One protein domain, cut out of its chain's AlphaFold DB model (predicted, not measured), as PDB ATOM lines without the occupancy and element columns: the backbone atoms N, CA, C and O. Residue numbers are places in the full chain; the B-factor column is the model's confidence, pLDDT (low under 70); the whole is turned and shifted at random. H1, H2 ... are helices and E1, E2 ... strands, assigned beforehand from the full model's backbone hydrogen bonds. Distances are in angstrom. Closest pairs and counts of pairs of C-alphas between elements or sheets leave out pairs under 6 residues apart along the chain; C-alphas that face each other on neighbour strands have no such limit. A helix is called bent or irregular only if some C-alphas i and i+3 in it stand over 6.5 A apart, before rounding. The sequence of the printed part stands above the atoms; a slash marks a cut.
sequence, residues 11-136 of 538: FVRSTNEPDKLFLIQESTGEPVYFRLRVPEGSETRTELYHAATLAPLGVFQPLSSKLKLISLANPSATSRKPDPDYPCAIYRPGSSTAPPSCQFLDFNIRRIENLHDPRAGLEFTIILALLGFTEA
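What this domain is: This is residues 11 to 136 of the 538 residues of an uncharacterized protein of Puccinia triticina (isolate 1-1 / race 1 (BBBD)) (UniProt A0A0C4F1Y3). One eight-stranded sheet, strongly twisted and curled like part of a barrel that stays open between its edge strands E1 and E8, curls round one long helix, H3, the last element of the printed part. Of the two short helices, H1 lies off the sheet, in the stretch of chain between E6 and E7, while H2, just after E8, packs on the sheet beside E7 and is near H3. The printed part has 126 residues, with eight named strands and three named helices in the order E1 E2 E3 E4 E5 E6 H1 E7 E8 H2 H3; the strands stand side by side in that same order, antiparallel throughout. The class is mixed, helices and strands, and the whole is compact, with a radius of gyration of the C-alphas of 14.7 A and spans of 44 by 37 by 31 A.

Where its parts are: E1, residues 11 to 13, begins at C-alpha 11 (384.132, 276.101, 372.363). E2 is residues 20 to 24. E3, residues 31 to 40, is 25.6 A long; E4, residues 43 to 50, 23.5 A; E5, residues 56 to 64, 23.1 A; E6, residues 67 to 72, 16.5 A. H1, residues 75 to 79, is irregular: C-alphas 76 and 79 are 7.6 A apart. E7, residues 86 to 92, is 18.0 A long, E8 is residues 101 to 104, and H2 is residues 106 to 109. H3, residues 118 to 135, runs 26.7 A from C-alpha 118 (380.731, 253.550, 379.023) to C-alpha 135 (396.142, 275.289, 377.078).

How they stand to each other: E1 to E6 form a meander, each strand the antiparallel neighbour of the one before. Within hydrogen-bond range are N 12 and O 22 of the hairpin E1 and E2, 2.9 A; N 23 and O 33 of E2 and E3, 2.8 A; N 36 and O 47 of E3 and E4, 2.8 A; N 60 and O 46 of E4 and E5, 2.8 A; N 69 and O 61 of E5 and E6, 2.8 A; N 88 and O 70 of E6 and E7, 2.8 A; and N 90 and O 103 of the hairpin E7 and E8, 2.9 A. H3 is on one face of the sheet, which gives two layers, helix and sheet; the closest C-alphas of H3 and E6 are those of Leu 128 and Ile 70, 7.1 A. H2 is on the sheet, with C-alphas 109 and 88 the closest to E7, 5.6 A. H2 and H3 are close but not clearly touching, C-alphas 109 and 121 being 6.5 A apart. H1 is not on the sheet and is apart from H3. In H3, 13 of 14 O i to N i+4 pairs are within hydrogen-bond range; in H1, 0 of 1, with 0 of 2 O i to N i+3 pairs; H2 is too short for an O i to N i+4 pair.

The domain as a whole: The C-alphas farthest apart, of Ser 79 and Thr 97, are 47.3 A apart. The printed part has no cut and no long link. The mean pLDDT of the printed part is 79.2; it is under 70 at residues 75 to 83, 113 to 122, 124 to 125 and 128 to 136.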
ATOM      1  N   PHE A  11     383.784 275.501 371.073       85.44
ATOM      2  CA  PHE A  11     384.132 276.101 372.363       85.44
ATOM      3  C   PHE A  11     383.950 277.625 372.349       85.44
ATOM      4  O   PHE A  11     384.498 278.311 371.490       85.44
ATOM      5  N   VAL A  12     383.225 278.167 373.333       87.50
ATOM      6  CA  VAL A  12     382.928 279.606 373.461       87.50
ATOM      7  C   VAL A  12     383.402 280.118 374.820       87.50
ATOM      8  O   VAL A  12     383.046 279.575 375.867       87.50
ATOM      9  N   ARG A  13     384.236 281.164 374.824       90.00
ATOM     10  CA  ARG A  13     384.747 281.787 376.056       90.00
ATOM     11  C   ARG A  13     383.682 282.706 376.653       90.00
ATOM     12  O   ARG A  13     383.064 283.472 375.919       90.00
ATOM     13  N   SER A  14     383.480 282.648 377.968       91.12
ATOM     14  CA  SER A  14     382.561 283.569 378.647       91.12
ATOM     15  C   SER A  14     383.073 285.008 378.550       91.12
ATOM     16  O   SER A  14     384.245 285.271 378.817       91.12
ATOM     17  N   THR A  15     382.186 285.946 378.212       91.44
ATOM     18  CA  THR A  15     382.475 287.391 378.239       91.44
ATOM     19  C   THR A  15     382.567 287.939 379.659       91.44
ATOM     20  O   THR A  15     383.262 288.922 379.892       91.44
ATOM     21  N   ASN A  16     381.862 287.308 380.600       93.94
ATOM     22  CA  ASN A  16     381.673 287.815 381.961       93.94
ATOM     23  C   ASN A  16     382.647 287.164 382.956       93.94
ATOM     24  O   ASN A  16     382.913 287.714 384.018       93.94
ATOM     25  N   GLU A  17     383.160 285.977 382.621       93.81
ATOM     26  CA  GLU A  17     383.982 285.135 383.491       93.81
ATOM     27  C   GLU A  17     385.130 284.539 382.653       93.81
ATOM     28  O   GLU A  17     385.016 283.404 382.190       93.81
ATOM     29  N   PRO A  18     386.221 285.283 382.386       89.44
ATOM     30  CA  PRO A  18     387.199 284.942 381.342       89.44
ATOM     31  C   PRO A  18     387.919 283.597 381.543       89.44
ATOM     32  O   PRO A  18     388.533 283.086 380.603       89.44
ATOM     33  N   ASP A  19     387.838 283.002 382.728       91.75
ATOM     34  CA  ASP A  19     388.360 281.673 383.053       91.75
ATOM     35  C   ASP A  19     387.439 280.517 382.631       91.75
ATOM     36  O   ASP A  19     387.895 279.371 382.536       91.75
ATOM     37  N   LYS A  20     386.167 280.807 382.313       92.88
ATOM     38  CA  LYS A  20     385.202 279.829 381.805       92.88
ATOM     39  C   LYS A  20     385.223 279.715 380.281       92.88
ATOM     40  O   LYS A  20     385.115 280.701 379.546       92.88
ATOM     41  N   LEU A  21     385.301 278.474 379.811       90.94
ATOM     42  CA  LEU A  21     385.172 278.085 378.407       90.94
ATOM     43  C   LEU A  21     384.060 277.036 378.291       90.94
ATOM     44  O   LEU A  21     384.215 275.915 378.775       90.94
ATOM     45  N   PHE A  22     382.940 277.407 377.678       89.94
ATOM     46  CA  PHE A  22     381.794 276.530 377.452       89.94
ATOM     47  C   PHE A  22     382.021 275.645 376.226       89.94
ATOM     48  O   PHE A  22     382.532 276.119 375.213       89.94
ATOM     49  N   LEU A  23     381.600 274.381 376.296       88.75
ATOM     50  CA  LEU A  23     381.412 273.511 375.137       88.75
ATOM     51  C   LEU A  23     379.931 273.557 374.748       88.75
ATOM     52  O   LEU A  23     379.067 273.107 375.507       88.75
ATOM     53  N   ILE A  24     379.662 274.143 373.585       86.12
ATOM     54  CA  ILE A  24     378.324 274.394 373.052       86.12
ATOM     55  C   ILE A  24     377.888 273.231 372.159       86.12
ATOM     56  O   ILE A  24     378.635 272.791 371.282       86.12
ATOM     57  N   GLN A  25     376.656 272.759 372.341       83.69
ATOM     58  CA  GLN A  25     376.030 271.815 371.421       83.69
ATOM     59  C   GLN A  25     375.573 272.550 370.155       83.69
ATOM     60  O   GLN A  25     374.640 273.349 370.183       83.69
ATOM     61  N   GLU A  26     376.202 272.242 369.020       79.50
ATOM     62  CA  GLU A  26     375.952 272.898 367.726       79.50
ATOM     63  C   GLU A  26     374.474 272.877 367.292       79.50
ATOM     64  O   GLU A  26     373.979 273.847 366.729       79.50
ATOM     65  N   SER A  27     373.737 271.806 367.606       82.69
ATOM     66  CA  SER A  27     372.327 271.655 367.223       82.69
ATOM     67  C   SER A  27     371.328 272.449 368.077       82.69
ATOM     68  O   SER A  27     370.140 272.432 367.763       82.69
ATOM     69  N   THR A  28     371.758 273.066 369.181       89.44
ATOM     70  CA  THR A  28     370.880 273.798 370.120       89.44
ATOM     71  C   THR A  28     371.394 275.190 370.480       89.44
ATOM     72  O   THR A  28     370.592 276.038 370.851       89.44
ATOM     73  N   GLY A  29     372.705 275.436 370.390       89.25
ATOM     74  CA  GLY A  29     373.345 276.643 370.922       89.25
ATOM     75  C   GLY A  29     373.543 276.622 372.445       89.25
ATOM     76  O   GLY A  29     374.143 277.545 372.990       89.25
ATOM     77  N   GLU A  30     373.093 275.567 373.128       91.00
ATOM     78  CA  GLU A  30     373.151 275.451 374.587       91.00
ATOM     79  C   GLU A  30     374.530 274.962 375.075       91.00
ATOM     80  O   GLU A  30     375.135 274.081 374.448       91.00
ATOM     81  N   PRO A  31     375.038 275.470 376.213       89.75
ATOM     82  CA  PRO A  31     376.226 274.925 376.852       89.75
ATOM     83  C   PRO A  31     375.913 273.568 377.491       89.75
ATOM     84  O   PRO A  31     375.038 273.455 378.348       89.75
ATOM     85  N   VAL A  32     376.671 272.533 377.128       88.38
ATOM     86  CA  VAL A  32     376.560 271.203 377.757       88.38
ATOM     87  C   VAL A  32     377.520 271.092 378.939       88.38
ATOM     88  O   VAL A  32     377.156 270.639 380.026       88.38
ATOM     89  N   TYR A  33     378.746 271.580 378.744       90.25
ATOM     90  CA  TYR A  33     379.832 271.540 379.720       90.25
ATOM     91  C   TYR A  33     380.542 272.890 379.786       90.25
ATOM     92  O   TYR A  33     380.521 273.651 378.818       90.25
ATOM     93  N   PHE A  34     381.229 273.174 380.891       91.31
ATOM     94  CA  PHE A  34     382.214 274.253 380.931       91.31
ATOM     95  C   PHE A  34     383.493 273.835 381.642       91.31
ATOM     96  O   PHE A  34     383.473 273.163 382.672       91.31
ATOM     97  N   ARG A  35     384.613 274.281 381.077       91.31
ATOM     98  CA  ARG A  35     385.918 274.288 381.725       91.31
ATOM     99  C   ARG A  35     386.029 275.552 382.571       91.31
ATOM    100  O   ARG A  35     385.862 276.636 382.018       91.31
ATOM    101  N   LEU A  36     386.381 275.431 383.844       93.25
ATOM    102  CA  LEU A  36     386.816 276.528 384.710       93.25
ATOM    103  C   LEU A  36     388.337 276.434 384.917       93.25
ATOM    104  O   LEU A  36     388.863 275.339 385.118       93.25
ATOM    105  N   ARG A  37     389.049 277.564 384.872       91.44
ATOM    106  CA  ARG A  37     390.411 277.667 385.423       91.44
ATOM    107  C   ARG A  37     390.335 278.149 386.870       91.44
ATOM    108  O   ARG A  37     389.595 279.081 387.168       91.44
ATOM    109  N   VAL A  38     391.112 277.518 387.745       92.06
ATOM    110  CA  VAL A  38     391.232 277.852 389.168       92.06
ATOM    111  C   VAL A  38     392.719 278.077 389.475       92.06
ATOM    112  O   VAL A  38     393.526 277.185 389.204       92.06
ATOM    113  N   PRO A  39     393.127 279.246 390.000       90.00
ATOM    114  CA  PRO A  39     394.511 279.467 390.412       90.00
ATOM    115  C   PRO A  39     394.815 278.669 391.689       90.00
ATOM    116  O   PRO A  39     394.166 278.858 392.716       90.00
ATOM    117  N   GLU A  40     395.811 277.784 391.633       87.94
ATOM    118  CA  GLU A  40     396.241 276.927 392.744       87.94
ATOM    119  C   GLU A  40     397.722 277.220 393.047       87.94
ATOM    120  O   GLU A  40     398.646 276.527 392.623       87.94
ATOM    121  N   GLY A  41     397.958 278.337 393.745       89.00
ATOM    122  CA  GLY A  41     399.304 278.844 394.019       89.00
ATOM    123  C   GLY A  41     399.949 279.466 392.778       89.00
ATOM    124  O   GLY A  41     399.454 280.463 392.259       89.00
ATOM    125  N   SER A  42     401.073 278.902 392.328       86.25
ATOM    126  CA  SER A  42     401.796 279.333 391.121       86.25
ATOM    127  C   SER A  42     401.355 278.619 389.840       86.25
ATOM    128  O   SER A  42     401.855 278.943 388.766       86.25
ATOM    129  N   GLU A  43     400.466 277.630 389.934       85.19
ATOM    130  CA  GLU A  43     399.975 276.854 388.794       85.19
ATOM    131  C   GLU A  43     398.459 277.051 388.624       85.19
ATOM    132  O   GLU A  43     397.763 277.484 389.546       85.19
ATOM    133  N   THR A  44     397.923 276.757 387.435       85.88
ATOM    134  CA  THR A  44     396.467 276.768 387.216       85.88
ATOM    135  C   THR A  44     395.929 275.348 387.112       85.88
ATOM    136  O   THR A  44     396.309 274.559 386.243       85.88
ATOM    137  N   ARG A  45     395.008 275.033 388.018       88.38
ATOM    138  CA  ARG A  45     394.170 273.844 387.973       88.38
ATOM    139  C   ARG A  45     393.030 274.091 386.995       88.38
ATOM    140  O   ARG A  45     392.506 275.199 386.885       88.38
ATOM    141  N   THR A  46     392.661 273.064 386.246       90.19
ATOM    142  CA  THR A  46     391.558 273.133 385.286       90.19
ATOM    143  C   THR A  46     390.492 272.126 385.684       90.19
ATOM    144  O   THR A  46     390.797 270.960 385.904       90.19
ATOM    145  N   GLU A  47     389.241 272.560 385.773       91.94
ATOM    146  CA  GLU A  47     388.116 271.739 386.227       91.94
ATOM    147  C   GLU A  47     387.014 271.721 385.168       91.94
ATOM    148  O   GLU A  47     386.795 272.715 384.474       91.94
ATOM    149  N   LEU A  48     386.331 270.585 385.018       90.69
ATOM    150  CA  LEU A  48     385.244 270.396 384.061       90.69
ATOM    151  C   LEU A  48     383.933 270.146 384.799       90.69
ATOM    152  O   LEU A  48     383.841 269.243 385.633       90.69
ATOM    153  N   TYR A  49     382.910 270.908 384.428       91.06
ATOM    154  CA  TYR A  49     381.581 270.873 385.021       91.06
ATOM    155  C   TYR A  49     380.501 270.612 383.972       91.06
ATOM    156  O   TYR A  49     380.607 271.048 382.823       91.06
ATOM    157  N   HIS A  50     379.417 269.961 384.388       90.19
ATOM    158  CA  HIS A  50     378.176 269.902 383.622       90.19
ATOM    159  C   HIS A  50     377.443 271.244 383.730       90.19
ATOM    160  O   HIS A  50     377.097 271.672 384.828       90.19
ATOM    161  N   ALA A  51     377.166 271.910 382.607       89.81
ATOM    162  CA  ALA A  51     376.665 273.286 382.622       89.81
ATOM    163  C   ALA A  51     375.275 273.407 383.272       89.81
ATOM    164  O   ALA A  51     375.084 274.237 384.154       89.81
ATOM    165  N   ALA A  52     374.336 272.526 382.910       88.62
ATOM    166  CA  ALA A  52     372.965 272.571 383.430       88.62
ATOM    167  C   ALA A  52     372.802 272.199 384.923       88.62
ATOM    168  O   ALA A  52     371.787 272.542 385.520       88.62
ATOM    169  N   THR A  53     373.753 271.477 385.530       91.25
ATOM    170  CA  THR A  53     373.631 270.962 386.913       91.25
ATOM    171  C   THR A  53     374.733 271.447 387.853       91.25
ATOM    172  O   THR A  53     374.665 271.182 389.050       91.25
ATOM    173  N   LEU A  54     375.760 272.118 387.319       91.38
ATOM    174  CA  LEU A  54     376.997 272.509 388.009       91.38
ATOM    175  C   LEU A  54     377.734 271.339 388.695       91.38
ATOM    176  O   LEU A  54     378.590 271.556 389.550       91.38
ATOM    177  N   ALA A  55     377.436 270.093 388.312       87.81
ATOM    178  CA  ALA A  55     378.108 268.917 388.852       87.81
ATOM    179  C   ALA A  55     379.559 268.838 388.334       87.81
ATOM    180  O   ALA A  55     379.762 268.957 387.118       87.81
ATOM    181  N   PRO A  56     380.566 268.623 389.204       89.12
ATOM    182  CA  PRO A  56     381.935 268.377 388.770       89.12
ATOM    183  C   PRO A  56     382.023 267.024 388.054       89.12
ATOM    184  O   PRO A  56     381.453 266.030 388.503       89.12
ATOM    185  N   LEU A  57     382.743 266.996 386.934       86.31
ATOM    186  CA  LEU A  57     382.940 265.813 386.089       86.31
ATOM    187  C   LEU A  57     384.392 265.331 386.112       86.31
ATOM    188  O   LEU A  57     384.652 264.130 386.060       86.31
ATOM    189  N   GLY A  58     385.348 266.254 386.217       88.50
ATOM    190  CA  GLY A  58     386.762 265.912 386.291       88.50
ATOM    191  C   GLY A  58     387.669 267.103 386.557       88.50
ATOM    192  O   GLY A  58     387.271 268.261 386.426       88.50
ATOM    193  N   VAL A  59     388.907 266.787 386.922       89.94
ATOM    194  CA  VAL A  59     389.963 267.726 387.297       89.94
ATOM    195  C   VAL A  59     391.218 267.390 386.500       89.94
ATOM    196  O   VAL A  59     391.610 266.230 386.375       89.94
ATOM    197  N   PHE A  60     391.861 268.421 385.971       88.31
ATOM    198  CA  PHE A  60     393.152 268.364 385.309       88.31
ATOM    199  C   PHE A  60     394.187 269.009 386.232       88.31
ATOM    200  O   PHE A  60     394.282 270.236 386.330       88.31
ATOM    201  N   GLN A  61     394.911 268.158 386.959       86.75
ATOM    202  CA  GLN A  61     395.860 268.568 387.989       86.75
ATOM    203  C   GLN A  61     397.292 268.518 387.435       86.75
ATOM    204  O   GLN A  61     397.698 267.482 386.895       86.75
ATOM    205  N   PRO A  62     398.091 269.592 387.547       84.81
ATOM    206  CA  PRO A  62     399.519 269.503 387.277       84.81
ATOM    207  C   PRO A  62     400.202 268.586 388.306       84.81
ATOM    208  O   PRO A  62     399.959 268.682 389.504       84.81
ATOM    209  N   LEU A  63     401.043 267.666 387.825       82.00
ATOM    210  CA  LEU A  63     401.965 266.882 388.664       82.00
ATOM    211  C   LEU A  63     403.410 267.376 388.518       82.00
ATOM    212  O   LEU A  63     404.250 267.151 389.383       82.00
ATOM    213  N   SER A  64     403.718 267.992 387.376       82.56
ATOM    214  CA  SER A  64     404.955 268.718 387.091       82.56
ATOM    215  C   SER A  64     404.776 269.531 385.807       82.56
ATOM    216  O   SER A  64     403.851 269.284 385.029       82.56
ATOM    217  N   SER A  65     405.754 270.376 385.481       75.75
ATOM    218  CA  SER A  65     405.856 271.071 384.187       75.75
ATOM    219  C   SER A  65     405.869 270.162 382.940       75.75
ATOM    220  O   SER A  65     405.805 270.663 381.820       75.75
ATOM    221  N   LYS A  66     405.949 268.830 383.101       77.88
ATOM    222  CA  LYS A  66     405.950 267.835 382.011       77.88
ATOM    223  C   LYS A  66     404.848 266.775 382.117       77.88
ATOM    224  O   LYS A  66     404.764 265.919 381.239       77.88
ATOM    225  N   LEU A  67     404.033 266.781 383.175       78.19
ATOM    226  CA  LEU A  67     403.012 265.759 383.428       78.19
ATOM    227  C   LEU A  67     401.771 266.386 384.060       78.19
ATOM    228  O   LEU A  67     401.866 267.014 385.115       78.19
ATOM    229  N   LYS A  68     400.604 266.146 383.459       83.06
ATOM    230  CA  LYS A  68     399.305 266.512 384.034       83.06
ATOM    231  C   LYS A  68     398.412 265.279 384.160       83.06
ATOM    232  O   LYS A  68     398.372 264.434 383.262       83.06
ATOM    233  N   LEU A  69     397.721 265.170 385.289       85.44
ATOM    234  CA  LEU A  69     396.818 264.076 385.620       85.44
ATOM    235  C   LEU A  69     395.386 264.452 385.245       85.44
ATOM    236  O   LEU A  69     394.909 265.515 385.634       85.44
ATOM    237  N   ILE A  70     394.702 263.577 384.509       86.38
ATOM    238  CA  ILE A  70     393.266 263.689 384.248       86.38
ATOM    239  C   ILE A  70     392.552 262.773 385.239       86.38
ATOM    240  O   ILE A  70     392.587 261.547 385.100       86.38
ATOM    241  N   SER A  71     391.911 263.384 386.228       85.81
ATOM    242  CA  SER A  71     391.053 262.733 387.213       85.81
ATOM    243  C   SER A  71     389.585 262.908 386.833       85.81
ATOM    244  O   SER A  71     389.184 263.991 386.407       85.81
ATOM    245  N   LEU A  72     388.772 261.866 387.007       85.81
ATOM    246  CA  LEU A  72     387.313 261.954 386.883       85.81
ATOM    247  C   LEU A  72     386.659 261.854 388.263       85.81
ATOM    248  O   LEU A  72     387.009 260.978 389.061       85.81
ATOM    249  N   ALA A  73     385.694 262.740 388.509       83.69
ATOM    250  CA  ALA A  73     384.919 262.776 389.742       83.69
ATOM    251  C   ALA A  73     383.855 261.665 389.736       83.69
ATOM    252  O   ALA A  73     383.251 261.380 388.700       83.69
ATOM    253  N   ASN A  74     383.579 261.052 390.893       76.06
ATOM    254  CA  ASN A  74     382.481 260.089 391.019       76.06
ATOM    255  C   ASN A  74     381.144 260.828 391.261       76.06
ATOM    256  O   ASN A  74     380.930 261.312 392.377       76.06
ATOM    257  N   PRO A  75     380.196 260.874 390.300       65.81
ATOM    258  CA  PRO A  75     378.907 261.551 390.497       65.81
ATOM    259  C   PRO A  75     378.041 260.894 391.589       65.81
ATOM    260  O   PRO A  75     377.103 261.508 392.094       65.81
ATOM    261  N   SER A  76     378.370 259.663 391.994       64.75
ATOM    262  CA  SER A  76     377.682 258.910 393.053       64.75
ATOM    263  C   SER A  76     377.960 259.433 394.473       64.75
ATOM    264  O   SER A  76     377.294 259.017 395.422       64.75
ATOM    265  N   ALA A  77     378.959 260.306 394.650       59.28
ATOM    266  CA  ALA A  77     379.538 260.632 395.956       59.28
ATOM    267  C   ALA A  77     378.655 261.499 396.881       59.28
ATOM    268  O   ALA A  77     378.960 261.628 398.064       59.28
ATOM    269  N   THR A  78     377.546 262.067 396.398       57.22
ATOM    270  CA  THR A  78     376.747 263.104 397.095       57.22
ATOM    271  C   THR A  78     376.081 262.684 398.417       57.22
ATOM    272  O   THR A  78     375.506 263.527 399.099       57.22
ATOM    273  N   SER A  79     376.148 261.405 398.802       57.84
ATOM    274  CA  SER A  79     375.520 260.864 400.024       57.84
ATOM    275  C   SER A  79     376.472 260.105 400.959       57.84
ATOM    276  O   SER A  79     376.030 259.541 401.964       57.84
ATOM    277  N   ARG A  80     377.774 260.051 400.650       59.25
ATOM    278  CA  ARG A  80     378.793 259.336 401.441       59.25
ATOM    279  C   ARG A  80     380.082 260.156 401.509       59.25
ATOM    280  O   ARG A  80     380.204 261.186 400.856       59.25
ATOM    281  N   LYS A  81     381.051 259.717 402.323       63.44
ATOM    282  CA  LYS A  81     382.411 260.279 402.292       63.44
ATOM    283  C   LYS A  81     382.908 260.222 400.836       63.44
ATOM    284  O   LYS A  81     382.800 259.138 400.265       63.44
ATOM    285  N   PRO A  82     383.411 261.325 400.248       61.22
ATOM    286  CA  PRO A  82     383.783 261.338 398.840       61.22
ATOM    287  C   PRO A  82     384.835 260.265 398.556       61.22
ATOM    288  O   PRO A  82     385.829 260.154 399.283       61.22
ATOM    289  N   ASP A  83     384.581 259.467 397.520       66.81
ATOM    290  CA  ASP A  83     385.563 258.525 396.994       66.81
ATOM    291  C   ASP A  83     386.788 259.295 396.477       66.81
ATOM    292  O   ASP A  83     386.642 260.420 395.991       66.81
ATOM    293  N   PRO A  84     388.001 258.720 396.567       71.94
ATOM    294  CA  PRO A  84     389.178 259.330 395.966       71.94
ATOM    295  C   PRO A  84     389.013 259.412 394.444       71.94
ATOM    296  O   PRO A  84     388.626 258.427 393.811       71.94
ATOM    297  N   ASP A  85     389.349 260.570 393.874       77.88
ATOM    298  CA  ASP A  85     389.303 260.819 392.432       77.88
ATOM    299  C   ASP A  85     390.026 259.726 391.631       77.88
ATOM    300  O   ASP A  85     391.134 259.301 391.975       77.88
ATOM    301  N   TYR A  86     389.416 259.282 390.529       80.19
ATOM    302  CA  TYR A  86     389.973 258.207 389.712       80.19
ATOM    303  C   TYR A  86     390.895 258.774 388.621       80.19
ATOM    304  O   TYR A  86     390.395 259.420 387.694       80.19
ATOM    305  N   PRO A  87     392.218 258.502 388.651       82.75
ATOM    306  CA  PRO A  87     393.123 258.927 387.590       82.75
ATOM    307  C   PRO A  87     392.832 258.123 386.319       82.75
ATOM    308  O   PRO A  87     393.103 256.921 386.247       82.75
ATOM    309  N   CYS A  88     392.256 258.782 385.317       81.69
ATOM    310  CA  CYS A  88     391.722 258.161 384.104       81.69
ATOM    311  C   CYS A  88     392.591 258.383 382.865       81.69
ATOM    312  O   CYS A  88     392.520 257.580 381.936       81.69
ATOM    313  N   ALA A  89     393.456 259.401 382.851       81.69
ATOM    314  CA  ALA A  89     394.512 259.523 381.849       81.69
ATOM    315  C   ALA A  89     395.724 260.321 382.356       81.69
ATOM    316  O   ALA A  89     395.631 261.116 383.291       81.69
ATOM    317  N   ILE A  90     396.871 260.106 381.711       82.06
ATOM    318  CA  ILE A  90     398.117 260.849 381.935       82.06
ATOM    319  C   ILE A  90     398.431 261.633 380.661       82.06
ATOM    320  O   ILE A  90     398.623 261.036 379.599       82.06
ATOM    321  N   TYR A  91     398.507 262.958 380.765       81.75
ATOM    322  CA  TYR A  91     398.917 263.837 379.673       81.75
ATOM    323  C   TYR A  91     400.393 264.219 379.798       81.75
ATOM    324  O   TYR A  91     400.856 264.636 380.865       81.75
ATOM    325  N   ARG A  92     401.119 264.108 378.683       81.12
ATOM    326  CA  ARG A  92     402.476 264.625 378.506       81.12
ATOM    327  C   ARG A  92     402.421 265.740 377.451       81.12
ATOM    328  O   ARG A  92     402.120 265.427 376.294       81.12
ATOM    329  N   PRO A  93     402.690 267.010 377.810       78.00
ATOM    330  CA  PRO A  93     402.844 268.085 376.838       78.00
ATOM    331  C   PRO A  93     403.927 267.755 375.805       78.00
ATOM    332  O   PRO A  93     404.869 267.013 376.087       78.00
ATOM    333  N   GLY A  94     403.788 268.318 374.608       74.00
ATOM    334  CA  GLY A  94     404.765 268.149 373.537       74.00
ATOM    335  C   GLY A  94     406.052 268.917 373.824       74.00
ATOM    336  O   GLY A  94     406.052 269.926 374.526       74.00
ATOM    337  N   SER A  95     407.151 268.453 373.240       79.44
ATOM    338  CA  SER A  95     408.419 269.177 373.175       79.44
ATOM    339  C   SER A  95     408.762 269.498 371.717       79.44
ATOM    340  O   SER A  95     408.100 269.044 370.786       79.44
ATOM    341  N   SER A  96     409.871 270.204 371.493       76.88
ATOM    342  CA  SER A  96     410.474 270.344 370.160       76.88
ATOM    343  C   SER A  96     410.971 269.021 369.547       76.88
ATOM    344  O   SER A  96     411.386 269.008 368.391       76.88
ATOM    345  N   THR A  97     410.954 267.915 370.302       79.81
ATOM    346  CA  THR A  97     411.488 266.601 369.903       79.81
ATOM    347  C   THR A  97     410.476 265.455 369.975       79.81
ATOM    348  O   THR A  97     410.763 264.377 369.457       79.81
ATOM    349  N   ALA A  98     409.310 265.653 370.594       70.38
ATOM    350  CA  ALA A  98     408.273 264.636 370.750       70.38
ATOM    351  C   ALA A  98     406.868 265.270 370.711       70.38
ATOM    352  O   ALA A  98     406.649 266.288 371.373       70.38
ATOM    353  N   PRO A  99     405.900 264.681 369.981       75.38
ATOM    354  CA  PRO A  99     404.530 265.181 369.962       75.38
ATOM    355  C   PRO A  99     403.866 265.045 371.346       75.38
ATOM    356  O   PRO A  99     404.223 264.147 372.118       75.38
ATOM    357  N   PRO A 100     402.880 265.901 371.669       75.44
ATOM    358  CA  PRO A 100     402.088 265.752 372.885       75.44
ATOM    359  C   PRO A 100     401.333 264.414 372.869       75.44
ATOM    360  O   PRO A 100     400.834 263.981 371.829       75.44
ATOM    361  N   SER A 101     401.241 263.748 374.021       78.88
ATOM    362  CA  SER A 101     400.643 262.409 374.125       78.88
ATOM    363  C   SER A 101     399.715 262.280 375.328       78.88
ATOM    364  O   SER A 101     399.968 262.834 376.398       78.88
ATOM    365  N   CYS A 102     398.633 261.517 375.160       79.69
ATOM    366  CA  CYS A 102     397.685 261.205 376.222       79.69
ATOM    367  C   CYS A 102     397.541 259.684 376.349       79.69
ATOM    368  O   CYS A 102     397.228 258.997 375.375       79.69
ATOM    369  N   GLN A 103     397.810 259.155 377.543       80.38
ATOM    370  CA  GLN A 103     397.730 257.730 377.853       80.38
ATOM    371  C   GLN A 103     396.501 257.469 378.726       80.38
ATOM    372  O   GLN A 103     396.467 257.878 379.887       80.38
ATOM    373  N   PHE A 104     395.509 256.778 378.169       79.50
ATOM    374  CA  PHE A 104     394.246 256.468 378.837       79.50
ATOM    375  C   PHE A 104     394.406 255.246 379.756       79.50
ATOM    376  O   PHE A 104     395.059 254.259 379.408       79.50
ATOM    377  N   LEU A 105     393.819 255.316 380.950       80.81
ATOM    378  CA  LEU A 105     393.902 254.302 382.002       80.81
ATOM    379  C   LEU A 105     392.582 253.527 382.083       80.81
ATOM    380  O   LEU A 105     391.838 253.616 383.059       80.81
ATOM    381  N   ASP A 106     392.322 252.735 381.039       72.75
ATOM    382  CA  ASP A 106     391.134 251.889 380.828       72.75
ATOM    383  C   ASP A 106     390.608 251.183 382.092       72.75
ATOM    384  O   ASP A 106     389.401 251.101 382.315       72.75
ATOM    385  N   PHE A 107     391.512 250.665 382.929       77.00
ATOM    386  CA  PHE A 107     391.174 249.995 384.185       77.00
ATOM    387  C   PHE A 107     390.443 250.911 385.178       77.00
ATOM    388  O   PHE A 107     389.499 250.461 385.819       77.00
ATOM    389  N   ASN A 108     390.842 252.180 385.293       77.31
ATOM    390  CA  ASN A 108     390.225 253.131 386.219       77.31
ATOM    391  C   ASN A 108     388.917 253.697 385.655       77.31
ATOM    392  O   ASN A 108     387.940 253.777 386.395       77.31
ATOM    393  N   ILE A 109     388.847 253.970 384.345       75.06
ATOM    394  CA  ILE A 109     387.603 254.400 383.675       75.06
ATOM    395  C   ILE A 109     386.486 253.364 383.905       75.06
ATOM    396  O   ILE A 109     385.359 253.717 384.239       75.06
ATOM    397  N   ARG A 110     386.813 252.066 383.821       74.00
ATOM    398  CA  ARG A 110     385.877 250.950 384.072       74.00
ATOM    399  C   ARG A 110     385.466 250.762 385.541       74.00
ATOM    400  O   ARG A 110     384.648 249.888 385.810       74.00
ATOM    401  N   ARG A 111     386.035 251.522 386.484       74.25
ATOM    402  CA  ARG A 111     385.702 251.472 387.922       74.25
ATOM    403  C   ARG A 111     384.777 252.598 388.380       74.25
ATOM    404  O   ARG A 111     384.337 252.564 389.525       74.25
ATOM    405  N   ILE A 112     384.472 253.564 387.513       72.56
ATOM    406  CA  ILE A 112     383.516 254.627 387.821       72.56
ATOM    407  C   ILE A 112     382.109 254.038 387.702       72.56
ATOM    408  O   ILE A 112     381.510 253.987 386.625       72.56
ATOM    409  N   GLU A 113     381.597 253.533 388.821       62.75
ATOM    410  CA  GLU A 113     380.216 253.071 388.909       62.75
ATOM    411  C   GLU A 113     379.243 254.218 388.585       62.75
ATOM    412  O   GLU A 113     379.534 255.399 388.769       62.75
ATOM    413  N   ASN A 114     378.072 253.858 388.063       61.16
ATOM    414  CA  ASN A 114     377.033 254.774 387.583       61.16
ATOM    415  C   ASN A 114     377.363 255.624 386.340       61.16
ATOM    416  O   ASN A 114     376.480 256.346 385.879       61.16
ATOM    417  N   LEU A 115     378.511 255.431 385.681       65.06
ATOM    418  CA  LEU A 115     378.708 255.852 384.287       65.06
ATOM    419  C   LEU A 115     377.854 254.968 383.345       65.06
ATOM    420  O   LEU A 115     378.315 253.979 382.779       65.06
ATOM    421  N   HIS A 116     376.557 255.291 383.249       54.41
ATOM    422  CA  HIS A 116     375.522 254.442 382.634       54.41
ATOM    423  C   HIS A 116     375.698 254.218 381.120       54.41
ATOM    424  O   HIS A 116     375.186 253.225 380.603       54.41
ATOM    425  N   ASP A 117     376.447 255.079 380.425       59.03
ATOM    426  CA  ASP A 117     377.039 254.744 379.129       59.03
ATOM    427  C   ASP A 117     378.577 254.732 379.268       59.03
ATOM    428  O   ASP A 117     379.162 255.774 379.582       59.03
ATOM    429  N   PRO A 118     379.268 253.599 379.021       55.81
ATOM    430  CA  PRO A 118     380.731 253.550 379.023       55.81
ATOM    431  C   PRO A 118     381.378 254.422 377.933       55.81
ATOM    432  O   PRO A 118     382.584 254.657 377.990       55.81
ATOM    433  N   ARG A 119     380.611 254.927 376.955       57.75
ATOM    434  CA  ARG A 119     381.071 255.947 376.002       57.75
ATOM    435  C   ARG A 119     381.315 257.293 376.674       57.75
ATOM    436  O   ARG A 119     382.359 257.890 376.430       57.75
ATOM    437  N   ALA A 120     380.430 257.715 377.580       63.66
ATOM    438  CA  ALA A 120     380.501 259.027 378.222       63.66
ATOM    439  C   ALA A 120     381.832 259.233 378.967       63.66
ATOM    440  O   ALA A 120     382.444 260.288 378.863       63.66
ATOM    441  N   GLY A 121     382.351 258.206 379.654       64.06
ATOM    442  CA  GLY A 121     383.663 258.279 380.315       64.06
ATOM    443  C   GLY A 121     384.838 258.486 379.358       64.06
ATOM    444  O   GLY A 121     385.772 259.232 379.667       64.06
ATOM    445  N   LEU A 122     384.785 257.863 378.179       64.62
ATOM    446  CA  LEU A 122     385.787 258.069 377.137       64.62
ATOM    447  C   LEU A 122     385.634 259.459 376.503       64.62
ATOM    448  O   LEU A 122     386.633 260.149 376.331       64.62
ATOM    449  N   GLU A 123     384.403 259.899 376.239       71.62
ATOM    450  CA  GLU A 123     384.079 261.244 375.745       71.62
ATOM    451  C   GLU A 123     384.571 262.335 376.711       71.62
ATOM    452  O   GLU A 123     385.291 263.233 376.282       71.62
ATOM    453  N   PHE A 124     384.312 262.223 378.021       65.81
ATOM    454  CA  PHE A 124     384.846 263.145 379.034       65.81
ATOM    455  C   PHE A 124     386.374 263.162 379.060       65.81
ATOM    456  O   PHE A 124     386.974 264.235 379.104       65.81
ATOM    457  N   THR A 125     387.021 261.994 379.003       66.44
ATOM    458  CA  THR A 125     388.491 261.917 379.033       66.44
ATOM    459  C   THR A 125     389.106 262.486 377.743       66.44
ATOM    460  O   THR A 125     390.148 263.135 377.799       66.44
ATOM    461  N   ILE A 126     388.443 262.323 376.590       71.56
ATOM    462  CA  ILE A 126     388.823 262.956 375.315       71.56
ATOM    463  C   ILE A 126     388.615 264.475 375.373       71.56
ATOM    464  O   ILE A 126     389.521 265.211 374.997       71.56
ATOM    465  N   ILE A 127     387.479 264.964 375.881       72.19
ATOM    466  CA  ILE A 127     387.206 266.403 376.046       72.19
ATOM    467  C   ILE A 127     388.238 267.042 376.986       72.19
ATOM    468  O   ILE A 127     388.795 268.085 376.653       72.19
ATOM    469  N   LEU A 128     388.560 266.403 378.116       68.94
ATOM    470  CA  LEU A 128     389.601 266.862 379.045       68.94
ATOM    471  C   LEU A 128     390.989 266.882 378.396       68.94
ATOM    472  O   LEU A 128     391.713 267.865 378.550       68.94
ATOM    473  N   ALA A 129     391.342 265.851 377.621       69.50
ATOM    474  CA  ALA A 129     392.586 265.842 376.858       69.50
ATOM    475  C   ALA A 129     392.625 267.000 375.845       69.50
ATOM    476  O   ALA A 129     393.564 267.792 375.882       69.50
ATOM    477  N   LEU A 130     391.592 267.155 375.005       69.06
ATOM    478  CA  LEU A 130     391.444 268.237 374.017       69.06
ATOM    479  C   LEU A 130     391.560 269.627 374.656       69.06
ATOM    480  O   LEU A 130     392.332 270.458 374.177       69.06
ATOM    481  N   LEU A 131     390.889 269.857 375.786       68.62
ATOM    482  CA  LEU A 131     391.022 271.092 376.560       68.62
ATOM    483  C   LEU A 131     392.465 271.317 377.051       68.62
ATOM    484  O   LEU A 131     392.950 272.447 376.979       68.62
ATOM    485  N   GLY A 132     393.172 270.262 377.470       66.56
ATOM    486  CA  GLY A 132     394.593 270.307 377.829       66.56
ATOM    487  C   GLY A 132     395.534 270.633 376.660       66.56
ATOM    488  O   GLY A 132     396.513 271.352 376.855       66.56
ATOM    489  N   PHE A 133     395.230 270.197 375.428       65.31
ATOM    490  CA  PHE A 133     395.991 270.623 374.241       65.31
ATOM    491  C   PHE A 133     395.778 272.119 373.937       65.31
ATOM    492  O   PHE A 133     396.737 272.796 373.569       65.31
ATOM    493  N   THR A 134     394.565 272.666 374.129       63.81
ATOM    494  CA  THR A 134     394.313 274.113 373.906       63.81
ATOM    495  C   THR A 134     395.060 275.024 374.880       63.81
ATOM    496  O   THR A 134     395.256 276.203 374.592       63.81
ATOM    497  N   GLU A 135     395.491 274.503 376.031       63.53
ATOM    498  CA  GLU A 135     396.142 275.289 377.078       63.53
ATOM    499  C   GLU A 135     397.469 275.903 376.603       63.53
ATOM    500  O   GLU A 135     397.723 277.078 376.855       63.53
ATOM    501  N   ALA A 136     398.256 275.140 375.835       55.69
ATOM    502  CA  ALA A 136     399.584 275.524 375.348       55.69
ATOM    503  C   ALA A 136     399.580 276.563 374.204       55.69
ATOM    504  O   ALA A 136     400.646 277.004 373.784       55.69
TER     505      ALA A 136